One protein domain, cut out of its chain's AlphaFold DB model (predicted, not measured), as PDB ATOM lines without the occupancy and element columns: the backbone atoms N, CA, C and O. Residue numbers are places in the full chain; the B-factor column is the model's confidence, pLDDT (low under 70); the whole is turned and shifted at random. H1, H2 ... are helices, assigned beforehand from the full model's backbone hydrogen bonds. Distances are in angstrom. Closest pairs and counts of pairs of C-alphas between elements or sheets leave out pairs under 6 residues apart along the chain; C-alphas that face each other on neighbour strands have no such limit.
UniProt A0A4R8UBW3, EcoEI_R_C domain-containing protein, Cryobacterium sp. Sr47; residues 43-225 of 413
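Overview. This is residues 43 to 225 of the 413 residues of the protein "EcoEI_R_C domain-containing protein" of Cryobacterium sp. Sr47 (UniProt A0A4R8UBW3). Two lobes of helices stand side by side and make the longest axis, with H1 of one packed alongside H7 of the other at the seam. The first lobe holds H1 to H6, with H1 packed on both H6 and the long H2, the three making a triangle, and the short H3, H4 and H5 at the side far from the seam; in the second, H8, the longest helix, crosses H7 on one side, H12 runs beside H7, and H9, H10 and H11 lie farther out. The printed part has 183 residues with twelve named helices, H1 to H12 in order along the chain, and no named strand; its class is all helix. It is compact, with a radius of gyration of the C-alphas of 17.2 A and spans of 49 by 36 by 28 A.

Along the chain. The longest helix, H8, takes residues 158 to 179 and measures 31.3 A from C-alpha 158 at (68.856, 166.238, 100.187) to C-alpha 179 at (87.665, 144.777, 87.400). Before it comes H7, residues 137 to 154, 26.2 A long. After it come H9, residues 185 to 188, H10, residues 191 to 198 with 10.4 A, H11, residues 200 to 203, and H12, residues 208 to 218 with 15.2 A. The printed part begins with H1, residues 43 to 59, 24.4 A long, whose C-alpha 43 is at (89.482, 158.595, 111.356). H2, residues 65 to 83, is 26.7 A long. Then follow H3, residues 90 to 93, H4, residues 96 to 102 with 9.9 A, H5, residues 105 to 108, and H6, residues 113 to 123 with 15.1 A.

Arrangement. H8 and H7 touch at a steep tilt of 45 degrees, opposite ways; their closest C-alphas, of Ala 149 and Phe 164, are 4.5 A apart. With residues 171 to 179 alone H8 touches H10, closest at the C-alphas of Gln 172 and Ala 198, 4.3 A. H11 is near H8, and H9 is close to H8 but not clearly touching, with the C-alphas of Leu 178 and Val 187 closest at 7.0 A. H7 touches H12 at a shallow tilt of 11 degrees, opposite ways, with the C-alphas of Gln 150 and Leu 208 closest at 5.7 A. H7 also touches H1, the same way at a shallow tilt of 21 degrees, with the C-alphas of Arg 53 and Leu 151 closest at 5.8 A. H1 touches H6 at a shallow tilt of 10 degrees, opposite ways; the closest C-alphas, of Lys 48 and Ala 120, are 5.3 A apart. H1 and H2 form a helical hairpin at a steep tilt of 37 degrees, only just beyond shallow, with the C-alphas of Leu 54 and Arg 71 closest at 6.3 A. H2 is the hub, touching H1, H4, H5 and H12; it meets H12 with residues 66 to 70 alone, closest at the C-alphas of Thr 66 and Asn 209, 7.2 A. H3 is close to H4 but not clearly touching, with the C-alphas of Val 92 and Val 99 closest at 7.5 A. H1 and H8 are apart. In H1, H2, H4, H6, H8, H10 and H12 every O i to N i+4 pair is within hydrogen-bond range, in H7 13 of 14, and H3, H5, H9 and H11 are too short for such a pair.

Size, cuts and confidence. The C-alphas of Arg 97 and Asn 183, the two farthest apart, are 51.3 A from each other. The printed part has no cut. The link from H6 to H7, residues 124 to 136, is long. The mean pLDDT of the printed part is 93.2, and no printed residue is under 70.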
ATOM      1  N   ARG A  43      89.979 159.391 110.222       91.81
ATOM      2  CA  ARG A  43      89.482 158.595 111.356       91.81
ATOM      3  C   ARG A  43      88.332 159.299 112.069       91.81
ATOM      4  O   ARG A  43      87.296 158.678 112.294       91.81
ATOM      5  N   GLN A  44      88.477 160.603 112.298       94.31
ATOM      6  CA  GLN A  44      87.435 161.440 112.880       94.31
ATOM      7  C   GLN A  44      86.163 161.413 112.031       94.31
ATOM      8  O   GLN A  44      85.064 161.170 112.527       94.31
ATOM      9  N   ARG A  45      86.314 161.574 110.713       94.94
ATOM     10  CA  ARG A  45      85.196 161.512 109.763       94.94
ATOM     11  C   ARG A  45      84.520 160.143 109.739       94.94
ATOM     12  O   ARG A  45      83.299 160.089 109.647       94.94
ATOM     13  N   LEU A  46      85.288 159.056 109.820       95.12
ATOM     14  CA  LEU A  46      84.754 157.694 109.887       95.12
ATOM     15  C   LEU A  46      83.961 157.459 111.169       95.12
ATOM     16  O   LEU A  46      82.858 156.926 111.098       95.12
ATOM     17  N   PHE A  47      84.489 157.876 112.319       96.44
ATOM     18  CA  PHE A  47      83.780 157.770 113.591       96.44
ATOM     19  C   PHE A  47      82.455 158.536 113.538       96.44
ATOM     20  O   PHE A  47      81.397 157.952 113.760       96.44
ATOM     21  N   LYS A  48      82.490 159.808 113.115       96.19
ATOM     22  CA  LYS A  48      81.280 160.629 112.953       96.19
ATOM     23  C   LYS A  48      80.283 160.012 111.965       96.19
ATOM     24  O   LYS A  48      79.086 160.015 112.225       96.19
ATOM     25  N   ALA A  49      80.751 159.450 110.849       95.06
ATOM     26  CA  ALA A  49      79.880 158.785 109.879       95.06
ATOM     27  C   ALA A  49      79.215 157.523 110.454       95.06
ATOM     28  O   ALA A  49      78.037 157.294 110.194       95.06
ATOM     29  N   ARG A  50      79.935 156.733 111.262       95.94
ATOM     30  CA  ARG A  50      79.383 155.564 111.965       95.94
ATOM     31  C   ARG A  50      78.331 155.963 112.997       95.94
ATOM     32  O   ARG A  50      77.267 155.364 113.018       95.94
ATOM     33  N   VAL A  51      78.589 157.004 113.785       96.38
ATOM     34  CA  VAL A  51      77.615 157.532 114.753       96.38
ATOM     35  C   VAL A  51      76.346 158.023 114.051       96.38
ATOM     36  O   VAL A  51      75.248 157.602 114.404       96.38
ATOM     37  N   LYS A  52      76.483 158.828 112.988       94.31
ATOM     38  CA  LYS A  52      75.335 159.275 112.177       94.31
ATOM     39  C   LYS A  52      74.551 158.109 111.587       94.31
ATOM     40  O   LYS A  52      73.328 158.147 111.531       94.31
ATOM     41  N   ARG A  53      75.255 157.065 111.145       92.75
ATOM     42  CA  ARG A  53      74.639 155.858 110.601       92.75
ATOM     43  C   ARG A  53      73.844 155.095 111.662       92.75
ATOM     44  O   ARG A  53      72.756 154.628 111.348       92.75
ATOM     45  N   LEU A  54      74.369 154.995 112.884       93.81
ATOM     46  CA  LEU A  54      73.678 154.376 114.014       93.81
ATOM     47  C   LEU A  54      72.389 155.142 114.334       93.81
ATOM     48  O   LEU A  54      71.322 154.541 114.348       93.81
ATOM     49  N   ALA A  55      72.479 156.473 114.446       93.12
ATOM     50  CA  ALA A  55      71.323 157.345 114.655       93.12
ATOM     51  C   ALA A  55      70.263 157.182 113.555       93.12
ATOM     52  O   ALA A  55      69.070 157.133 113.835       93.12
ATOM     53  N   ALA A  56      70.691 157.093 112.293       90.50
ATOM     54  CA  ALA A  56      69.780 156.926 111.168       90.50
ATOM     55  C   ALA A  56      69.019 155.596 111.237       90.50
ATOM     56  O   ALA A  56      67.826 155.591 110.968       90.50
ATOM     57  N   ILE A  57      69.677 154.494 111.626       89.69
ATOM     58  CA  ILE A  57      69.006 153.197 111.807       89.69
ATOM     59  C   ILE A  57      68.042 153.249 112.996       89.69
ATOM     60  O   ILE A  57      66.906 152.809 112.864       89.69
ATOM     61  N   ASP A  58      68.457 153.834 114.122       89.56
ATOM     62  CA  ASP A  58      67.615 153.940 115.320       89.56
ATOM     63  C   ASP A  58      66.360 154.811 115.069       89.56
ATOM     64  O   ASP A  58      65.302 154.567 115.647       89.56
ATOM     65  N   ASN A  59      66.443 155.786 114.156       87.06
ATOM     66  CA  ASN A  59      65.306 156.607 113.722       87.06
ATOM     67  C   ASN A  59      64.465 155.959 112.606       87.06
ATOM     68  O   ASN A  59      63.341 156.402 112.346       87.06
ATOM     69  N   ALA A  60      64.988 154.936 111.926       78.38
ATOM     70  CA  ALA A  60      64.340 154.281 110.797       78.38
ATOM     71  C   ALA A  60      63.289 153.261 111.261       78.38
ATOM     72  O   ALA A  60      63.428 152.061 111.066       78.38
ATOM     73  N   GLY A  61      62.200 153.745 111.859       74.56
ATOM     74  CA  GLY A  61      60.974 152.971 112.066       74.56
ATOM     75  C   GLY A  61      61.170 151.572 112.674       74.56
ATOM     76  O   GLY A  61      61.779 151.423 113.727       74.56
ATOM     77  N   THR A  62      60.561 150.550 112.057       75.50
ATOM     78  CA  THR A  62      60.644 149.153 112.525       75.50
ATOM     79  C   THR A  62      61.743 148.432 111.741       75.50
ATOM     80  O   THR A  62      61.492 148.090 110.583       75.50
ATOM     81  N   PRO A  63      62.934 148.208 112.326       77.88
ATOM     82  CA  PRO A  63      64.040 147.602 111.602       77.88
ATOM     83  C   PRO A  63      63.745 146.134 111.297       77.88
ATOM     84  O   PRO A  63      63.150 145.416 112.109       77.88
ATOM     85  N   ASP A  64      64.179 145.669 110.128       83.12
ATOM     86  CA  ASP A  64      64.152 144.240 109.827       83.12
ATOM     87  C   ASP A  64      65.257 143.483 110.604       83.12
ATOM     88  O   ASP A  64      66.148 144.072 111.220       83.12
ATOM     89  N   THR A  65      65.232 142.145 110.584       85.88
ATOM     90  CA  THR A  65      66.228 141.318 111.297       85.88
ATOM     91  C   THR A  65      67.671 141.606 110.872       85.88
ATOM     92  O   THR A  65      68.599 141.479 111.670       85.88
ATOM     93  N   THR A  66      67.879 141.983 109.615       84.38
ATOM     94  CA  THR A  66      69.207 142.279 109.084       84.38
ATOM     95  C   THR A  66      69.689 143.673 109.470       84.38
ATOM     96  O   THR A  66      70.854 143.832 109.826       84.38
ATOM     97  N   GLU A  67      68.801 144.663 109.512       86.06
ATOM     98  CA  GLU A  67      69.082 146.003 110.016       86.06
ATOM     99  C   GLU A  67      69.407 145.982 111.509       86.06
ATOM    100  O   GLU A  67      70.347 146.659 111.925       86.06
ATOM    101  N   VAL A  68      68.727 145.139 112.297       90.06
ATOM    102  CA  VAL A  68      69.081 144.890 113.706       90.06
ATOM    103  C   VAL A  68      70.513 144.361 113.821       90.06
ATOM    104  O   VAL A  68      71.314 144.921 114.568       90.06
ATOM    105  N   ALA A  69      70.883 143.349 113.031       90.69
ATOM    106  CA  ALA A  69      72.242 142.802 113.048       90.69
ATOM    107  C   ALA A  69      73.301 143.836 112.610       90.69
ATOM    108  O   ALA A  69      74.396 143.901 113.179       90.69
ATOM    109  N   LEU A  70      72.987 144.683 111.622       90.75
ATOM    110  CA  LEU A  70      73.857 145.787 111.204       90.75
ATOM    111  C   LEU A  70      74.036 146.824 112.314       90.75
ATOM    112  O   LEU A  70      75.150 147.299 112.542       90.75
ATOM    113  N   ARG A  71      72.947 147.170 113.001       92.94
ATOM    114  CA  ARG A  71      72.923 148.116 114.115       92.94
ATOM    115  C   ARG A  71      73.764 147.613 115.285       92.94
ATOM    116  O   ARG A  71      74.586 148.363 115.805       92.94
ATOM    117  N   GLU A  72      73.625 146.339 115.648       93.62
ATOM    118  CA  GLU A  72      74.438 145.679 116.679       93.62
ATOM    119  C   GLU A  72      75.928 145.663 116.318       93.62
ATOM    120  O   GLU A  72      76.765 146.049 117.134       93.62
ATOM    121  N   SER A  73      76.267 145.292 115.080       93.00
ATOM    122  CA  SER A  73      77.651 145.300 114.584       93.00
ATOM    123  C   SER A  73      78.271 146.702 114.616       93.00
ATOM    124  O   SER A  73      79.419 146.886 115.029       93.00
ATOM    125  N   LEU A  74      77.500 147.722 114.233       93.94
ATOM    126  CA  LEU A  74      77.938 149.115 114.248       93.94
ATOM    127  C   LEU A  74      78.162 149.635 115.674       93.94
ATOM    128  O   LEU A  74      79.180 150.280 115.932       93.94
ATOM    129  N   ALA A  75      77.238 149.330 116.587       96.31
ATOM    130  CA  ALA A  75      77.344 149.659 118.004       96.31
ATOM    131  C   ALA A  75      78.564 148.981 118.648       96.31
ATOM    132  O   ALA A  75      79.345 149.651 119.321       96.31
ATOM    133  N   ALA A  76      78.780 147.690 118.377       96.25
ATOM    134  CA  ALA A  76      79.949 146.954 118.853       96.25
ATOM    135  C   ALA A  76      81.259 147.563 118.328       96.25
ATOM    136  O   ALA A  76      82.183 147.803 119.098       96.25
ATOM    137  N   GLY A  77      81.324 147.913 117.041       94.81
ATOM    138  CA  GLY A  77      82.509 148.555 116.469       94.81
ATOM    139  C   GLY A  77      82.805 149.938 117.063       94.81
ATOM    140  O   GLY A  77      83.969 150.283 117.262       94.81
ATOM    141  N   LEU A  78      81.776 150.739 117.358       96.94
ATOM    142  CA  LEU A  78      81.932 152.030 118.041       96.94
ATOM    143  C   LEU A  78      82.389 151.850 119.493       96.94
ATOM    144  O   LEU A  78      83.326 152.526 119.921       96.94
ATOM    145  N   HIS A  79      81.788 150.899 120.209       97.44
ATOM    146  CA  HIS A  79      82.212 150.488 121.543       97.44
ATOM    147  C   HIS A  79      83.689 150.081 121.562       97.44
ATOM    148  O   HIS A  79      84.450 150.615 122.362       97.44
ATOM    149  N   ASP A  80      84.122 149.205 120.654       96.56
ATOM    150  CA  ASP A  80      85.498 148.703 120.625       96.56
ATOM    151  C   ASP A  80      86.505 149.836 120.410       96.56
ATOM    152  O   ASP A  80      87.570 149.863 121.036       96.56
ATOM    153  N   ILE A  81      86.163 150.815 119.563       96.31
ATOM    154  CA  ILE A  81      86.989 152.009 119.363       96.31
ATOM    155  C   ILE A  81      87.155 152.764 120.684       96.31
ATOM    156  O   ILE A  81      88.289 153.096 121.036       96.31
ATOM    157  N   VAL A  82      86.072 153.019 121.420       97.06
ATOM    158  CA  VAL A  82      86.126 153.769 122.686       97.06
ATOM    159  C   VAL A  82      86.807 152.967 123.795       97.06
ATOM    160  O   VAL A  82      87.691 153.489 124.473       97.06
ATOM    161  N   ALA A  83      86.486 151.682 123.934       96.38
ATOM    162  CA  ALA A  83      87.124 150.779 124.890       96.38
ATOM    163  C   ALA A  83      88.638 150.642 124.640       96.38
ATOM    164  O   ALA A  83      89.420 150.484 125.579       96.38
ATOM    165  N   GLY A  84      89.071 150.763 123.381       95.69
ATOM    166  CA  GLY A  84      90.478 150.778 122.983       95.69
ATOM    167  C   GLY A  84      91.229 152.088 123.258       95.69
ATOM    168  O   GLY A  84      92.427 152.163 122.965       95.69
ATOM    169  N   MET A  85      90.582 153.135 123.784       96.38
ATOM    170  CA  MET A  85      91.240 154.408 124.099       96.38
ATOM    171  C   MET A  85      92.057 154.304 125.391       96.38
ATOM    172  O   MET A  85      91.558 153.964 126.464       96.38
ATOM    173  N   ASN A  86      93.349 154.637 125.317       94.88
ATOM    174  CA  ASN A  86      94.223 154.577 126.486       94.88
ATOM    175  C   ASN A  86      93.930 155.741 127.447       94.88
ATOM    176  O   ASN A  86      94.354 156.868 127.204       94.88
ATOM    177  N   ARG A  87      93.303 155.444 128.591       93.75
ATOM    178  CA  ARG A  87      92.950 156.418 129.645       93.75
ATOM    179  C   ARG A  87      94.141 157.187 130.230       93.75
ATOM    180  O   ARG A  87      93.954 158.246 130.819       93.75
ATOM    181  N   LYS A  88      95.371 156.682 130.079       92.38
ATOM    182  CA  LYS A  88      96.596 157.380 130.509       92.38
ATOM    183  C   LYS A  88      97.100 158.394 129.472       92.38
ATOM    184  O   LYS A  88      97.941 159.221 129.810       92.38
ATOM    185  N   ASN A  89      96.610 158.347 128.229       94.12
ATOM    186  CA  ASN A  89      96.979 159.296 127.179       94.12
ATOM    187  C   ASN A  89      96.437 160.697 127.510       94.12
ATOM    188  O   ASN A  89      95.272 160.848 127.867       94.12
ATOM    189  N   PHE A  90      97.273 161.728 127.374       94.31
ATOM    190  CA  PHE A  90      96.918 163.098 127.744       94.31
ATOM    191  C   PHE A  90      95.708 163.664 126.975       94.31
ATOM    192  O   PHE A  90      94.945 164.428 127.564       94.31
ATOM    193  N   LEU A  91      95.509 163.284 125.703       94.12
ATOM    194  CA  LEU A  91      94.343 163.689 124.904       94.12
ATOM    195  C   LEU A  91      93.072 163.045 125.460       94.12
ATOM    196  O   LEU A  91      92.081 163.725 125.700       94.12
ATOM    197  N   VAL A  92      93.142 161.744 125.750       95.75
ATOM    198  CA  VAL A  92      92.023 160.951 126.281       95.75
ATOM    199  C   VAL A  92      91.639 161.411 127.690       95.75
ATOM    200  O   VAL A  92      90.458 161.489 128.009       95.75
ATOM    201  N   ARG A  93      92.613 161.797 128.527       94.06
ATOM    202  CA  ARG A  93      92.366 162.289 129.896       94.06
ATOM    203  C   ARG A  93      91.453 163.517 129.955       94.06
ATOM    204  O   ARG A  93      90.776 163.693 130.962       94.06
ATOM    205  N   ARG A  94      91.428 164.352 128.909       94.38
ATOM    206  CA  ARG A  94      90.538 165.528 128.828       94.38
ATOM    207  C   ARG A  94      89.068 165.153 128.619       94.38
ATOM    208  O   ARG A  94      88.206 165.954 128.947       94.38
ATOM    209  N   HIS A  95      88.813 163.941 128.127       95.81
ATOM    210  CA  HIS A  95      87.492 163.407 127.789       95.81
ATOM    211  C   HIS A  95      87.185 162.126 128.586       95.81
ATOM    212  O   HIS A  95      86.491 161.229 128.112       95.81
ATOM    213  N   LEU A  96      87.767 161.981 129.788       94.88
ATOM    214  CA  LEU A  96      87.701 160.734 130.562       94.88
ATOM    215  C   LEU A  96      86.254 160.346 130.897       94.88
ATOM    216  O   LEU A  96      85.910 159.171 130.825       94.88
ATOM    217  N   ARG A  97      85.408 161.333 131.211       95.50
ATOM    218  CA  ARG A  97      83.996 161.123 131.545       95.50
ATOM    219  C   ARG A  97      83.243 160.470 130.385       95.50
ATOM    220  O   ARG A  97      82.502 159.513 130.590       95.50
ATOM    221  N   GLU A  98      83.432 160.985 129.175       95.62
ATOM    222  CA  GLU A  98      82.794 160.478 127.965       95.62
ATOM    223  C   GLU A  98      83.367 159.101 127.609       95.62
ATOM    224  O   GLU A  98      82.617 158.168 127.333       95.62
ATOM    225  N   VAL A  99      84.688 158.932 127.702       96.88
ATOM    226  CA  VAL A  99      85.363 157.654 127.430       96.88
ATOM    227  C   VAL A  99      84.892 156.556 128.381       96.88
ATOM    228  O   VAL A  99      84.623 155.448 127.935       96.88
ATOM    229  N   GLU A 100      84.765 156.831 129.680       95.38
ATOM    230  CA  GLU A 100      84.272 155.856 130.661       95.38
ATOM    231  C   GLU A 100      82.817 155.478 130.394       95.38
ATOM    232  O   GLU A 100      82.480 154.298 130.397       95.38
ATOM    233  N   ARG A 101      81.969 156.463 130.084       95.25
ATOM    234  CA  ARG A 101      80.558 156.230 129.769       95.25
ATOM    235  C   ARG A 101      80.373 155.377 128.512       95.25
ATOM    236  O   ARG A 101      79.589 154.432 128.522       95.25
ATOM    237  N   PHE A 102      81.063 155.714 127.424       96.25
ATOM    238  CA  PHE A 102      80.922 155.034 126.132       96.25
ATOM    239  C   PHE A 102      81.810 153.787 125.995       96.25
ATOM    240  O   PHE A 102      81.669 153.046 125.023       96.25
ATOM    241  N   ALA A 103      82.687 153.508 126.964       95.38
ATOM    242  CA  ALA A 103      83.346 152.209 127.086       95.38
ATOM    243  C   ALA A 103      82.404 151.116 127.620       95.38
ATOM    244  O   ALA A 103      82.740 149.944 127.525       95.38
ATOM    245  N   GLU A 104      81.239 151.473 128.168       96.00
ATOM    246  CA  GLU A 104      80.230 150.502 128.592       96.00
ATOM    247  C   GLU A 104      79.345 150.080 127.401       96.00
ATOM    248  O   GLU A 104      78.691 150.937 126.794       96.00
ATOM    249  N   PRO A 105      79.236 148.773 127.074       94.06
ATOM    250  CA  PRO A 105      78.399 148.296 125.967       94.06
ATOM    251  C   PRO A 105      76.931 148.719 126.091       94.06
ATOM    252  O   PRO A 105      76.270 148.999 125.091       94.06
ATOM    253  N   ALA A 106      76.425 148.800 127.327       94.19
ATOM    254  CA  ALA A 106      75.042 149.165 127.618       94.19
ATOM    255  C   ALA A 106      74.675 150.571 127.112       94.19
ATOM    256  O   ALA A 106      73.537 150.789 126.697       94.19
ATOM    257  N   THR A 107      75.637 151.499 127.082       94.69
ATOM    258  CA  THR A 107      75.440 152.870 126.584       94.69
ATOM    259  C   THR A 107      75.067 152.889 125.101       94.69
ATOM    260  O   THR A 107      74.323 153.760 124.659       94.69
ATOM    261  N   TRP A 108      75.522 151.899 124.331       95.12
ATOM    262  CA  TRP A 108      75.242 151.798 122.901       95.12
ATOM    263  C   TRP A 108      73.935 151.070 122.580       95.12
ATOM    264  O   TRP A 108      73.532 151.050 121.418       95.12
ATOM    265  N   LEU A 109      73.251 150.473 123.564       91.00
ATOM    266  CA  LEU A 109      72.004 149.735 123.322       91.00
ATOM    267  C   LEU A 109      70.863 150.664 122.911       91.00
ATOM    268  O   LEU A 109      70.221 150.396 121.908       91.00
ATOM    269  N   ASN A 110      70.651 151.754 123.651       89.56
ATOM    270  CA  ASN A 110      69.616 152.757 123.378       89.56
ATOM    271  C   ASN A 110      70.151 154.170 123.694       89.56
ATOM    272  O   ASN A 110      69.747 154.761 124.699       89.56
ATOM    273  N   PRO A 111      71.108 154.691 122.908       93.19
ATOM    274  CA  PRO A 111      71.667 156.019 123.134       93.19
ATOM    275  C   PRO A 111      70.640 157.100 122.779       93.19
ATOM    276  O   PRO A 111      69.909 156.981 121.795       93.19
ATOM    277  N   SER A 112      70.584 158.180 123.560       93.75
ATOM    278  CA  SER A 112      69.795 159.352 123.167       93.75
ATOM    279  C   SER A 112      70.489 160.123 122.029       93.75
ATOM    280  O   SER A 112      71.702 159.987 121.851       93.75
ATOM    281  N   PRO A 113      69.775 160.977 121.268       92.69
ATOM    282  CA  PRO A 113      70.404 161.812 120.242       92.69
ATOM    283  C   PRO A 113      71.556 162.664 120.791       92.69
ATOM    284  O   PRO A 113      72.619 162.724 120.182       92.69
ATOM    285  N   THR A 114      71.385 163.231 121.990       94.19
ATOM    286  CA  THR A 114      72.430 163.998 122.683       94.19
ATOM    287  C   THR A 114      73.648 163.139 123.014       94.19
ATOM    288  O   THR A 114      74.771 163.601 122.870       94.19
ATOM    289  N   ASP A 115      73.451 161.871 123.383       94.62
ATOM    290  CA  ASP A 115      74.570 160.961 123.645       94.62
ATOM    291  C   ASP A 115      75.392 160.704 122.377       94.62
ATOM    292  O   ASP A 115      76.621 160.665 122.416       94.62
ATOM    293  N   LEU A 116      74.724 160.541 121.236       95.00
ATOM    294  CA  LEU A 116      75.403 160.350 119.958       95.00
ATOM    295  C   LEU A 116      76.163 161.611 119.524       95.00
ATOM    296  O   LEU A 116      77.288 161.492 119.035       95.00
ATOM    297  N   ASP A 117      75.599 162.798 119.750       94.25
ATOM    298  CA  ASP A 117      76.284 164.070 119.494       94.25
ATOM    299  C   ASP A 117      77.520 164.232 120.396       94.25
ATOM    300  O   ASP A 117      78.621 164.472 119.890       94.25
ATOM    301  N   ASP A 118      77.385 163.974 121.700       93.50
ATOM    302  CA  ASP A 118      78.493 164.006 122.664       93.50
ATOM    303  C   ASP A 118      79.618 163.042 122.250       93.50
ATOM    304  O   ASP A 118      80.802 163.399 122.246       93.50
ATOM    305  N   ALA A 119      79.267 161.814 121.848       95.50
ATOM    306  CA  ALA A 119      80.236 160.839 121.360       95.50
ATOM    307  C   ALA A 119      80.935 161.333 120.084       95.50
ATOM    308  O   ALA A 119      82.159 161.229 119.957       95.50
ATOM    309  N   ALA A 120      80.183 161.882 119.127       95.38
ATOM    310  CA  ALA A 120      80.744 162.406 117.891       95.38
ATOM    311  C   ALA A 120      81.716 163.563 118.155       95.38
ATOM    312  O   ALA A 120      82.776 163.614 117.526       95.38
ATOM    313  N   ASP A 121      81.407 164.473 119.069       94.69
ATOM    314  CA  ASP A 121      82.208 165.676 119.276       94.69
ATOM    315  C   ASP A 121      83.409 165.468 120.191       94.69
ATOM    316  O   ASP A 121      84.481 166.008 119.909       94.69
ATOM    317  N   HIS A 122      83.285 164.626 121.214       95.25
ATOM    318  CA  HIS A 122      84.352 164.434 122.194       95.25
ATOM    319  C   HIS A 122      85.249 163.227 121.914       95.25
ATOM    320  O   HIS A 122      86.418 163.243 122.295       95.25
ATOM    321  N   LEU A 123      84.745 162.187 121.238       96.44
ATOM    322  CA  LEU A 123      85.476 160.920 121.089       96.44
ATOM    323  C   LEU A 123      86.075 160.712 119.695       96.44
ATOM    324  O   LEU A 123      87.005 159.922 119.539       96.44
ATOM    325  N   SER A 124      85.579 161.418 118.675       94.75
ATOM    326  CA  SER A 124      85.917 161.121 117.275       94.75
ATOM    327  C   SER A 124      87.394 161.296 116.909       94.75
ATOM    328  O   SER A 124      87.870 160.608 116.006       94.75
ATOM    329  N   ASP A 125      88.116 162.195 117.578       93.62
ATOM    330  CA  ASP A 125      89.531 162.483 117.292       93.62
ATOM    331  C   ASP A 125      90.505 161.766 118.248       93.62
ATOM    332  O   ASP A 125      91.724 161.916 118.161       93.62
ATOM    333  N   LEU A 126      89.986 160.961 119.179       94.94
ATOM    334  CA  LEU A 126      90.817 160.343 120.206       94.94
ATOM    335  C   LEU A 126      91.572 159.108 119.684       94.94
ATOM    336  O   LEU A 126      91.029 158.294 118.930       94.94
ATOM    337  N   PRO A 127      92.835 158.915 120.111       93.50
ATOM    338  CA  PRO A 127      93.615 157.753 119.715       93.50
ATOM    339  C   PRO A 127      93.070 156.475 120.365       93.50
ATOM    340  O   PRO A 127      92.941 156.385 121.587       93.50
ATOM    341  N   SER A 128      92.837 155.453 119.540       94.56
ATOM    342  CA  SER A 128      92.379 154.126 119.962       94.56
ATOM    343  C   SER A 128      93.306 153.022 119.458       94.56
ATOM    344  O   SER A 128      93.771 153.055 118.313       94.56
ATOM    345  N   ALA A 129      93.539 152.016 120.303       93.88
ATOM    346  CA  ALA A 129      94.329 150.832 119.982       93.88
ATOM    347  C   ALA A 129      93.737 150.012 118.822       93.88
ATOM    348  O   ALA A 129      94.493 149.394 118.073       93.88
ATOM    349  N   VAL A 130      92.417 150.072 118.600       90.44
ATOM    350  CA  VAL A 130      91.746 149.403 117.465       90.44
ATOM    351  C   VAL A 130      92.312 149.869 116.121       90.44
ATOM    352  O   VAL A 130      92.380 149.106 115.160       90.44
ATOM    353  N   HIS A 131      92.785 151.115 116.048       87.31
ATOM    354  CA  HIS A 131      93.342 151.688 114.826       87.31
ATOM    355  C   HIS A 131      94.846 151.450 114.650       87.31
ATOM    356  O   HIS A 131      95.398 151.903 113.650       87.31
ATOM    357  N   ALA A 132      95.524 150.780 115.589       84.19
ATOM    358  CA  ALA A 132      96.974 150.585 115.523       84.19
ATOM    359  C   ALA A 132      97.398 149.770 114.288       84.19
ATOM    360  O   ALA A 132      98.404 150.086 113.659       84.19
ATOM    361  N   ASN A 133      96.593 148.773 113.914       78.25
ATOM    362  CA  ASN A 133      96.888 147.864 112.802       78.25
ATOM    363  C   ASN A 133      96.180 148.248 111.492       78.25
ATOM    364  O   ASN A 133      96.468 147.675 110.444       78.25
ATOM    365  N   ASP A 134      95.257 149.211 111.532       83.06
ATOM    366  CA  ASP A 134      94.540 149.682 110.348       83.06
ATOM    367  C   ASP A 134      95.288 150.862 109.717       83.06
ATOM    368  O   ASP A 134      94.963 152.034 109.931       83.06
ATOM    369  N   THR A 135      96.352 150.561 108.972       85.31
ATOM    370  CA  THR A 135      97.208 151.568 108.318       85.31
ATOM    371  C   THR A 135      96.797 151.871 106.876       85.31
ATOM    372  O   THR A 135      97.371 152.762 106.256       85.31
ATOM    373  N   ASP A 136      95.818 151.149 106.325       89.94
ATOM    374  CA  ASP A 136      95.400 151.287 104.928       89.94
ATOM    375  C   ASP A 136      94.432 152.470 104.753       89.94
ATOM    376  O   ASP A 136      93.235 152.393 105.038       89.94
ATOM    377  N   GLU A 137      94.964 153.604 104.298       90.56
ATOM    378  CA  GLU A 137      94.179 154.820 104.063       90.56
ATOM    379  C   GLU A 137      93.171 154.675 102.910       90.56
ATOM    380  O   GLU A 137      92.095 155.273 102.971       90.56
ATOM    381  N   GLU A 138      93.460 153.870 101.881       91.06
ATOM    382  CA  GLU A 138      92.523 153.661 100.766       91.06
ATOM    383  C   GLU A 138      91.319 152.830 101.214       91.06
ATOM    384  O   GLU A 138      90.175 153.181 100.912       91.06
ATOM    385  N   ALA A 139      91.555 151.800 102.030       94.06
ATOM    386  CA  ALA A 139      90.488 151.030 102.660       94.06
ATOM    387  C   ALA A 139      89.573 151.919 103.523       94.06
ATOM    388  O   ALA A 139      88.350 151.847 103.413       94.06
ATOM    389  N   LYS A 140      90.142 152.829 104.323       94.44
ATOM    390  CA  LYS A 140      89.369 153.788 105.137       94.44
ATOM    391  C   LYS A 140      88.575 154.789 104.299       94.44
ATOM    392  O   LYS A 140      87.447 155.140 104.650       94.44
ATOM    393  N   ARG A 141      89.147 155.281 103.197       94.88
ATOM    394  CA  ARG A 141      88.433 156.166 102.261       94.88
ATOM    395  C   ARG A 141      87.252 155.439 101.634       94.88
ATOM    396  O   ARG A 141      86.175 156.025 101.535       94.88
ATOM    397  N   PHE A 142      87.439 154.174 101.271       96.75
ATOM    398  CA  PHE A 142      86.366 153.328 100.767       96.75
ATOM    399  C   PHE A 142      85.280 153.077 101.817       96.75
ATOM    400  O   PHE A 142      84.102 153.262 101.515       96.75
ATOM    401  N   ASP A 143      85.656 152.777 103.064       96.12
ATOM    402  CA  ASP A 143      84.706 152.640 104.175       96.12
ATOM    403  C   ASP A 143      83.846 153.902 104.334       96.12
ATOM    404  O   ASP A 143      82.634 153.815 104.531       96.12
ATOM    405  N   LEU A 144      84.442 155.090 104.184       96.25
ATOM    406  CA  LEU A 144      83.706 156.351 104.260       96.25
ATOM    407  C   LEU A 144      82.739 156.546 103.081       96.25
ATOM    408  O   LEU A 144      81.653 157.091 103.275       96.25
ATOM    409  N   LEU A 145      83.110 156.121 101.868       97.25
ATOM    410  CA  LEU A 145      82.202 156.131 100.713       97.25
ATOM    411  C   LEU A 145      81.019 155.185 100.944       97.25
ATOM    412  O   LEU A 145      79.876 155.584 100.729       97.25
ATOM    413  N   ALA A 146      81.282 153.976 101.444       96.94
ATOM    414  CA  ALA A 146      80.243 153.007 101.767       96.94
ATOM    415  C   ALA A 146      79.289 153.535 102.848       96.94
ATOM    416  O   ALA A 146      78.078 153.468 102.667       96.94
ATOM    417  N   LEU A 147      79.805 154.139 103.925       95.81
ATOM    418  CA  LEU A 147      78.977 154.738 104.982       95.81
ATOM    419  C   LEU A 147      78.103 155.891 104.464       95.81
ATOM    420  O   LEU A 147      76.951 156.013 104.869       95.81
ATOM    421  N   ARG A 148      78.619 156.719 103.547       95.25
ATOM    422  CA  ARG A 148      77.831 157.778 102.889       95.25
ATOM    423  C   ARG A 148      76.718 157.205 102.023       95.25
ATOM    424  O   ARG A 148      75.599 157.703 102.080       95.25
ATOM    425  N   ALA A 149      77.016 156.156 101.257       95.75
ATOM    426  CA  ALA A 149      76.006 155.468 100.466       95.75
ATOM    427  C   ALA A 149      74.932 154.840 101.374       95.75
ATOM    428  O   ALA A 149      73.743 155.020 101.155       95.75
ATOM    429  N   GLN A 150      75.338 154.174 102.457       94.19
ATOM    430  CA  GLN A 150      74.407 153.602 103.429       94.19
ATOM    431  C   GLN A 150      73.523 154.682 104.065       94.19
ATOM    432  O   GLN A 150      72.321 154.479 104.208       94.19
ATOM    433  N   LEU A 151      74.087 155.837 104.432       93.12
ATOM    434  CA  LEU A 151      73.320 156.933 105.021       93.12
ATOM    435  C   LEU A 151      72.236 157.452 104.066       93.12
ATOM    436  O   LEU A 151      71.093 157.542 104.489       93.12
ATOM    437  N   GLY A 152      72.551 157.695 102.790       92.56
ATOM    438  CA  GLY A 152      71.556 158.171 101.816       92.56
ATOM    439  C   GLY A 152      70.476 157.152 101.427       92.56
ATOM    440  O   GLY A 152      69.485 157.539 100.822       92.56
ATOM    441  N   VAL A 153      70.635 155.867 101.776       91.75
ATOM    442  CA  VAL A 153      69.565 154.857 101.636       91.75
ATOM    443  C   VAL A 153      68.528 154.967 102.758       91.75
ATOM    444  O   VAL A 153      67.366 154.646 102.541       91.75
ATOM    445  N   VAL A 154      68.929 155.411 103.954       89.94
ATOM    446  CA  VAL A 154      68.034 155.480 105.128       89.94
ATOM    447  C   VAL A 154      67.534 156.884 105.407       89.94
ATOM    448  O   VAL A 154      66.417 157.053 105.884       89.94
ATOM    449  N   ASP A 155      68.348 157.888 105.112       88.00
ATOM    450  CA  ASP A 155      68.016 159.280 105.345       88.00
ATOM    451  C   ASP A 155      67.776 160.000 104.014       88.00
ATOM    452  O   ASP A 155      68.658 160.081 103.156       88.00
ATOM    453  N   SER A 156      66.560 160.524 103.866       87.25
ATOM    454  CA  SER A 156      66.093 161.232 102.671       87.25
ATOM    455  C   SER A 156      66.471 162.719 102.651       87.25
ATOM    456  O   SER A 156      66.009 163.443 101.769       87.25
ATOM    457  N   ASP A 157      67.293 163.195 103.595       90.62
ATOM    458  CA  ASP A 157      67.880 164.536 103.539       90.62
ATOM    459  C   ASP A 157      68.555 164.774 102.165       90.62
ATOM    460  O   ASP A 157      69.422 163.986 101.755       90.62
ATOM    461  N   PRO A 158      68.211 165.862 101.443       92.12
ATOM    462  CA  PRO A 158      68.856 166.238 100.187       92.12
ATOM    463  C   PRO A 158      70.390 166.193 100.213       92.12
ATOM    464  O   PRO A 158      71.010 165.804  99.220       92.12
ATOM    465  N   ALA A 159      71.018 166.552 101.338       91.50
ATOM    466  CA  ALA A 159      72.472 166.495 101.478       91.50
ATOM    467  C   ALA A 159      73.003 165.048 101.450       91.50
ATOM    468  O   ALA A 159      74.026 164.770 100.814       91.50
ATOM    469  N   ASN A 160      72.290 164.119 102.089       91.31
ATOM    470  CA  ASN A 160      72.645 162.702 102.132       91.31
ATOM    471  C   ASN A 160      72.379 162.010 100.790       91.31
ATOM    472  O   ASN A 160      73.204 161.206 100.352       91.31
ATOM    473  N   LEU A 161      71.321 162.395 100.073       92.50
ATOM    474  CA  LEU A 161      71.054 161.931  98.707       92.50
ATOM    475  C   LEU A 161      72.133 162.395  97.713       92.50
ATOM    476  O   LEU A 161      72.617 161.610  96.893       92.50
ATOM    477  N   ALA A 162      72.573 163.653  97.809       93.38
ATOM    478  CA  ALA A 162      73.677 164.158  96.994       93.38
ATOM    479  C   ALA A 162      74.999 163.436  97.317       93.38
ATOM    480  O   ALA A 162      75.747 163.046  96.412       93.38
ATOM    481  N   ALA A 163      75.276 163.206  98.607       91.94
ATOM    482  CA  ALA A 163      76.440 162.446  99.049       91.94
ATOM    483  C   ALA A 163      76.396 160.982  98.579       91.94
ATOM    484  O   ALA A 163      77.437 160.447  98.193       91.94
ATOM    485  N   PHE A 164      75.214 160.359  98.557       95.19
ATOM    486  CA  PHE A 164      74.991 159.028  97.993       95.19
ATOM    487  C   PHE A 164      75.338 158.988  96.506       95.19
ATOM    488  O   PHE A 164      76.132 158.144  96.099       95.19
ATOM    489  N   ALA A 165      74.826 159.923  95.701       94.94
ATOM    490  CA  ALA A 165      75.100 159.959  94.264       94.94
ATOM    491  C   ALA A 165      76.605 160.111  93.968       94.94
ATOM    492  O   ALA A 165      77.162 159.402  93.124       94.94
ATOM    493  N   ALA A 166      77.291 160.987  94.712       95.31
ATOM    494  CA  ALA A 166      78.738 161.154  94.606       95.31
ATOM    495  C   ALA A 166      79.508 159.895  95.052       95.31
ATOM    496  O   ALA A 166      80.482 159.500  94.405       95.31
ATOM    497  N   ALA A 167      79.072 159.250  96.141       96.06
ATOM    498  CA  ALA A 167      79.675 158.019  96.639       96.06
ATOM    499  C   ALA A 167      79.495 156.857  95.655       96.06
ATOM    500  O   ALA A 167      80.482 156.200  95.336       96.06
ATOM    501  N   ARG A 168      78.281 156.659  95.122       97.12
ATOM    502  CA  ARG A 168      77.958 155.666  94.085       97.12
ATOM    503  C   ARG A 168      78.911 155.784  92.905       97.12
ATOM    504  O   ARG A 168      79.604 154.820  92.594       97.12
ATOM    505  N   LYS A 169      79.018 156.979  92.311       96.50
ATOM    506  CA  LYS A 169      79.906 157.212  91.165       96.50
ATOM    507  C   LYS A 169      81.346 156.807  91.485       96.50
ATOM    508  O   LYS A 169      81.984 156.093  90.715       96.50
ATOM    509  N   ARG A 170      81.856 157.223  92.648       96.25
ATOM    510  CA  ARG A 170      83.233 156.914  93.042       96.25
ATOM    511  C   ARG A 170      83.452 155.424  93.312       96.25
ATOM    512  O   ARG A 170      84.509 154.898  92.980       96.25
ATOM    513  N   ILE A 171      82.472 154.746  93.901       97.44
ATOM    514  CA  ILE A 171      82.508 153.299  94.133       97.44
ATOM    515  C   ILE A 171      82.489 152.543  92.796       97.44
ATOM    516  O   ILE A 171      83.288 151.627  92.630       97.44
ATOM    517  N   GLN A 172      81.664 152.955  91.827       97.00
ATOM    518  CA  GLN A 172      81.640 152.378  90.473       97.00
ATOM    519  C   GLN A 172      82.982 152.545  89.742       97.00
ATOM    520  O   GLN A 172      83.446 151.613  89.083       97.00
ATOM    521  N   GLU A 173      83.641 153.699  89.890       95.19
ATOM    522  CA  GLU A 173      84.991 153.932  89.353       95.19
ATOM    523  C   GLU A 173      86.026 152.987  89.983       95.19
ATOM    524  O   GLU A 173      86.846 152.405  89.272       95.19
ATOM    525  N   ILE A 174      85.979 152.807  91.310       95.06
ATOM    526  CA  ILE A 174      86.865 151.881  92.033       95.06
ATOM    527  C   ILE A 174      86.598 150.438  91.597       95.06
ATOM    528  O   ILE A 174      87.544 149.704  91.323       95.06
ATOM    529  N   ALA A 175      85.330 150.034  91.503       95.62
ATOM    530  CA  ALA A 175      84.941 148.697  91.072       95.62
ATOM    531  C   ALA A 175      85.409 148.418  89.638       95.62
ATOM    532  O   ALA A 175      86.067 147.410  89.410       95.62
ATOM    533  N   SER A 176      85.186 149.343  88.700       94.88
ATOM    534  CA  SER A 176      85.701 149.223  87.328       94.88
ATOM    535  C   SER A 176      87.223 149.046  87.303       94.88
ATOM    536  O   SER A 176      87.730 148.134  86.657       94.88
ATOM    537  N   ALA A 177      87.957 149.855  88.074       93.19
ATOM    538  CA  ALA A 177      89.414 149.769  88.129       93.19
ATOM    539  C   ALA A 177      89.923 148.467  88.780       93.19
ATOM    540  O   ALA A 177      90.963 147.946  88.382       93.19
ATOM    541  N   LEU A 178      89.200 147.918  89.762       93.81
ATOM    542  CA  LEU A 178      89.468 146.576  90.288       93.81
ATOM    543  C   LEU A 178      89.162 145.501  89.239       93.81
ATOM    544  O   LEU A 178      89.924 144.549  89.100       93.81
ATOM    545  N   GLY A 179      88.083 145.671  88.477       92.88
ATOM    546  CA  GLY A 179      87.665 144.777  87.400       92.88
ATOM    547  C   GLY A 179      88.676 144.671  86.258       92.88
ATOM    548  O   GLY A 179      88.701 143.642  85.585       92.88
ATOM    549  N   ASP A 180      89.549 145.667  86.078       92.31
ATOM    550  CA  ASP A 180      90.676 145.620  85.135       92.31
ATOM    551  C   ASP A 180      91.812 144.690  85.616       92.31
ATOM    552  O   ASP A 180      92.609 144.195  84.817       92.31
ATOM    553  N   GLN A 181      91.877 144.380  86.915       89.12
ATOM    554  CA  GLN A 181      92.940 143.580  87.543       89.12
ATOM    555  C   GLN A 181      92.583 142.095  87.679       89.12
ATOM    556  O   GLN A 181      92.863 141.440  88.688       89.12
ATOM    557  N   ARG A 182      91.970 141.526  86.635       88.81
ATOM    558  CA  ARG A 182      91.471 140.133  86.619       88.81
ATOM    559  C   ARG A 182      92.564 139.079  86.796       88.81
ATOM    560  O   ARG A 182      92.273 137.939  87.140       88.81
ATOM    561  N   ASN A 183      93.818 139.450  86.557       89.06
ATOM    562  CA  ASN A 183      94.982 138.588  86.744       89.06
ATOM    563  C   ASN A 183      95.323 138.330  88.224       89.06
ATOM    564  O   ASN A 183      96.082 137.405  88.508       89.06
ATOM    565  N   ILE A 184      94.777 139.106  89.167       91.50
ATOM    566  CA  ILE A 184      95.004 138.911  90.602       91.50
ATOM    567  C   ILE A 184      93.977 137.901  91.158       91.50
ATOM    568  O   ILE A 184      92.776 138.180  91.131       91.50
ATOM    569  N   PRO A 185      94.395 136.760  91.750       93.44
ATOM    570  CA  PRO A 185      93.467 135.718  92.204       93.44
ATOM    571  C   PRO A 185      92.392 136.185  93.197       93.44
ATOM    572  O   PRO A 185      91.244 135.764  93.098       93.44
ATOM    573  N   VAL A 186      92.737 137.074  94.135       92.56
ATOM    574  CA  VAL A 186      91.780 137.595  95.134       92.56
ATOM    575  C   VAL A 186      90.737 138.544  94.531       92.56
ATOM    576  O   VAL A 186      89.613 138.614  95.029       92.56
ATOM    577  N   VAL A 187      91.080 139.232  93.438       93.25
ATOM    578  CA  VAL A 187      90.144 140.054  92.658       93.25
ATOM    579  C   VAL A 187      89.216 139.143  91.862       93.25
ATOM    580  O   VAL A 187      88.002 139.301  91.921       93.25
ATOM    581  N   MET A 188      89.773 138.123  91.203       93.12
ATOM    582  CA  MET A 188      89.006 137.141  90.433       93.12
ATOM    583  C   MET A 188      87.947 136.415  91.283       93.12
ATOM    584  O   MET A 188      86.831 136.211  90.817       93.12
ATOM    585  N   GLN A 189      88.252 136.091  92.545       94.44
ATOM    586  CA  GLN A 189      87.290 135.492  93.486       94.44
ATOM    587  C   GLN A 189      86.071 136.381  93.781       94.44
ATOM    588  O   GLN A 189      85.027 135.871  94.177       94.44
ATOM    589  N   ASN A 190      86.197 137.698  93.603       95.38
ATOM    590  CA  ASN A 190      85.138 138.672  93.857       95.38
ATOM    591  C   ASN A 190      84.619 139.324  92.564       95.38
ATOM    592  O   ASN A 190      83.862 140.288  92.641       95.38
ATOM    593  N   LEU A 191      85.003 138.812  91.387       94.69
ATOM    594  CA  LEU A 191      84.765 139.476  90.103       94.69
ATOM    595  C   LEU A 191      83.277 139.678  89.800       94.69
ATOM    596  O   LEU A 191      82.904 140.733  89.310       94.69
ATOM    597  N   GLU A 192      82.426 138.717  90.161       96.19
ATOM    598  CA  GLU A 192      80.971 138.837  90.000       96.19
ATOM    599  C   GLU A 192      80.408 140.038  90.773       96.19
ATOM    600  O   GLU A 192      79.644 140.832  90.230       96.19
ATOM    601  N   LEU A 193      80.834 140.218  92.029       96.94
ATOM    602  CA  LEU A 193      80.427 141.364  92.839       96.94
ATOM    603  C   LEU A 193      81.012 142.669  92.290       96.94
ATOM    604  O   LEU A 193      80.330 143.687  92.300       96.94
ATOM    605  N   ILE A 194      82.259 142.647  91.823       97.19
ATOM    606  CA  ILE A 194      82.924 143.820  91.246       97.19
ATOM    607  C   ILE A 194      82.185 144.292  89.986       97.19
ATOM    608  O   ILE A 194      81.839 145.470  89.896       97.19
ATOM    609  N   ASP A 195      81.894 143.379  89.058       97.06
ATOM    610  CA  ASP A 195      81.174 143.681  87.817       97.06
ATOM    611  C   ASP A 195      79.732 144.146  88.118       97.06
ATOM    612  O   ASP A 195      79.244 145.093  87.498       97.06
ATOM    613  N   ALA A 196      79.068 143.554  89.121       96.94
ATOM    614  CA  ALA A 196      77.754 144.006  89.575       96.94
ATOM    615  C   ALA A 196      77.799 145.438  90.133       96.94
ATOM    616  O   ALA A 196      77.044 146.289  89.676       96.94
ATOM    617  N   VAL A 197      78.713 145.734  91.063       97.25
ATOM    618  CA  VAL A 197      78.848 147.061  91.696       97.25
ATOM    619  C   VAL A 197      79.227 148.143  90.683       97.25
ATOM    620  O   VAL A 197      78.816 149.293  90.843       97.25
ATOM    621  N   ALA A 198      79.993 147.800  89.643       96.31
ATOM    622  CA  ALA A 198      80.320 148.712  88.548       96.31
ATOM    623  C   ALA A 198      79.092 149.056  87.679       96.31
ATOM    624  O   ALA A 198      78.992 150.176  87.176       96.31
ATOM    625  N   SER A 199      78.144 148.128  87.535       96.00
ATOM    626  CA  SER A 199      76.920 148.300  86.745       96.00
ATOM    627  C   SER A 199      75.881 149.176  87.444       96.00
ATOM    628  O   SER A 199      75.692 149.093  88.655       96.00
ATOM    629  N   ASP A 200      75.136 149.972  86.674       95.31
ATOM    630  CA  ASP A 200      74.042 150.796  87.202       95.31
ATOM    631  C   ASP A 200      72.879 149.973  87.763       95.31
ATOM    632  O   ASP A 200      72.249 150.400  88.726       95.31
ATOM    633  N   VAL A 201      72.646 148.775  87.217       95.38
ATOM    634  CA  VAL A 201      71.517 147.903  87.590       95.38
ATOM    635  C   VAL A 201      71.594 147.463  89.053       95.38
ATOM    636  O   VAL A 201      70.570 147.324  89.709       95.38
ATOM    637  N   TRP A 202      72.799 147.260  89.593       96.50
ATOM    638  CA  TRP A 202      72.973 146.841  90.990       96.50
ATOM    639  C   TRP A 202      72.540 147.916  91.992       96.50
ATOM    640  O   TRP A 202      72.173 147.607  93.124       96.50
ATOM    641  N   TRP A 203      72.575 149.184  91.576       95.94
ATOM    642  CA  TRP A 203      72.197 150.316  92.417       95.94
ATOM    643  C   TRP A 203      70.689 150.580  92.428       95.94
ATOM    644  O   TRP A 203      70.212 151.329  93.284       95.94
ATOM    645  N   ASP A 204      69.939 149.971  91.511       93.38
ATOM    646  CA  ASP A 204      68.485 150.063  91.482       93.38
ATOM    647  C   ASP A 204      67.896 149.191  92.599       93.38
ATOM    648  O   ASP A 204      68.078 147.976  92.635       93.38
ATOM    649  N   GLY A 205      67.196 149.815  93.550       89.06
ATOM    650  CA  GLY A 205      66.658 149.109  94.720       89.06
ATOM    651  C   GLY A 205      67.729 148.661  95.721       89.06
ATOM    652  O   GLY A 205      67.530 147.676  96.434       89.06
ATOM    653  N   ILE A 206      68.869 149.361  95.772       94.31
ATOM    654  CA  ILE A 206      69.969 149.026  96.675       94.31
ATOM    655  C   ILE A 206      69.531 149.034  98.148       94.31
ATOM    656  O   ILE A 206      68.827 149.931  98.607       94.31
ATOM    657  N   THR A 207      69.991 148.038  98.905       91.56
ATOM    658  CA  THR A 207      69.711 147.904 100.339       91.56
ATOM    659  C   THR A 207      70.976 148.064 101.174       91.56
ATOM    660  O   THR A 207      72.108 147.936 100.693       91.56
ATOM    661  N   LEU A 208      70.790 148.304 102.468       91.50
ATOM    662  CA  LEU A 208      71.882 148.455 103.427       91.50
ATOM    663  C   LEU A 208      72.783 147.231 103.513       91.50
ATOM    664  O   LEU A 208      74.004 147.373 103.569       91.50
ATOM    665  N   ASN A 209      72.187 146.042 103.466       91.00
ATOM    666  CA  ASN A 209      72.923 144.783 103.505       91.00
ATOM    667  C   ASN A 209      73.816 144.607 102.284       91.00
ATOM    668  O   ASN A 209      74.948 144.152 102.415       91.00
ATOM    669  N   LEU A 210      73.325 144.977 101.098       94.50
ATOM    670  CA  LEU A 210      74.111 144.890  99.870       94.50
ATOM    671  C   LEU A 210      75.310 145.846  99.921       94.50
ATOM    672  O   LEU A 210      76.424 145.451  99.579       94.50
ATOM    673  N   LEU A 211      75.111 147.065 100.431       95.69
ATOM    674  CA  LEU A 211      76.196 148.027 100.643       95.69
ATOM    675  C   LEU A 211      77.189 147.567 101.718       95.69
ATOM    676  O   LEU A 211      78.392 147.775 101.566       95.69
ATOM    677  N   GLU A 212      76.714 146.933 102.789       94.81
ATOM    678  CA  GLU A 212      77.579 146.364 103.824       94.81
ATOM    679  C   GLU A 212      78.418 145.201 103.285       94.81
ATOM    680  O   GLU A 212      79.637 145.174 103.463       94.81
ATOM    681  N   LEU A 213      77.786 144.269 102.571       94.88
ATOM    682  CA  LEU A 213      78.460 143.143 101.933       94.88
ATOM    683  C   LEU A 213      79.542 143.630 100.963       94.88
ATOM    684  O   LEU A 213      80.669 143.130 100.987       94.88
ATOM    685  N   MET A 214      79.207 144.629 100.140       97.31
ATOM    686  CA  MET A 214      80.152 145.298  99.251       97.31
ATOM    687  C   MET A 214      81.319 145.897 100.040       97.31
ATOM    688  O   MET A 214      82.472 145.654  99.680       97.31
ATOM    689  N   ARG A 215      81.045 146.639 101.124       96.56
ATOM    690  CA  ARG A 215      82.088 147.233 101.968       96.56
ATOM    691  C   ARG A 215      83.055 146.161 102.455       96.56
ATOM    692  O   ARG A 215      84.250 146.263 102.199       96.56
ATOM    693  N   LEU A 216      82.545 145.109 103.091       95.19
ATOM    694  CA  LEU A 216      83.364 144.052 103.685       95.19
ATOM    695  C   LEU A 216      84.205 143.297 102.647       95.19
ATOM    696  O   LEU A 216      85.390 143.055 102.885       95.19
ATOM    697  N   ARG A 217      83.628 142.948 101.490       96.31
ATOM    698  CA  ARG A 217      84.325 142.163 100.456       96.31
ATOM    699  C   ARG A 217      85.331 142.976  99.650       96.31
ATOM    700  O   ARG A 217      86.397 142.460  99.319       96.31
ATOM    701  N   LEU A 218      85.015 144.232  99.333       96.62
ATOM    702  CA  LEU A 218      85.867 145.046  98.465       96.62
ATOM    703  C   LEU A 218      86.924 145.843  99.235       96.62
ATOM    704  O   LEU A 218      87.968 146.140  98.658       96.62
ATOM    705  N   ARG A 219      86.729 146.128 100.532       95.25
ATOM    706  CA  ARG A 219      87.644 146.948 101.355       95.25
ATOM    707  C   ARG A 219      89.113 146.547 101.222       95.25
ATOM    708  O   ARG A 219      89.961 147.402 100.991       95.25
ATOM    709  N   GLY A 220      89.423 145.255 101.352       93.56
ATOM    710  CA  GLY A 220      90.802 144.754 101.277       93.56
ATOM    711  C   GLY A 220      91.399 144.743  99.863       93.56
ATOM    712  O   GLY A 220      92.617 144.613  99.711       93.56
ATOM    713  N   LEU A 221      90.554 144.872  98.837       94.44
ATOM    714  CA  LEU A 221      90.951 144.874  97.433       94.44
ATOM    715  C   LEU A 221      91.271 146.283  96.930       94.44
ATOM    716  O   LEU A 221      92.121 146.409  96.060       94.44
ATOM    717  N   VAL A 222      90.670 147.340  97.496       93.06
ATOM    718  CA  VAL A 222      90.825 148.731  97.011       93.06
ATOM    719  C   VAL A 222      92.286 149.167  96.884       93.06
ATOM    720  O   VAL A 222      92.641 149.851  95.929       93.06
ATOM    721  N   ARG A 223      93.166 148.714  97.782       91.12
ATOM    722  CA  ARG A 223      94.612 149.000  97.721       91.12
ATOM    723  C   ARG A 223      95.310 148.507  96.451       91.12
ATOM    724  O   ARG A 223      96.423 148.946  96.173       91.12
ATOM    725  N   LEU A 224      94.699 147.555  95.747       90.56
ATOM    726  CA  LEU A 224      95.239 146.962  94.531       90.56
ATOM    727  C   LEU A 224      95.018 147.869  93.322       90.56
ATOM    728  O   LEU A 224      95.807 147.779  92.391       90.56
ATOM    729  N   VAL A 225      94.029 148.776  93.357       87.00
ATOM    730  CA  VAL A 225      93.751 149.729  92.269       87.00
ATOM    731  C   VAL A 225      95.032 150.455  91.859       87.00
ATOM    732  O   VAL A 225      95.730 151.037  92.691       87.00
TER     733      VAL A 225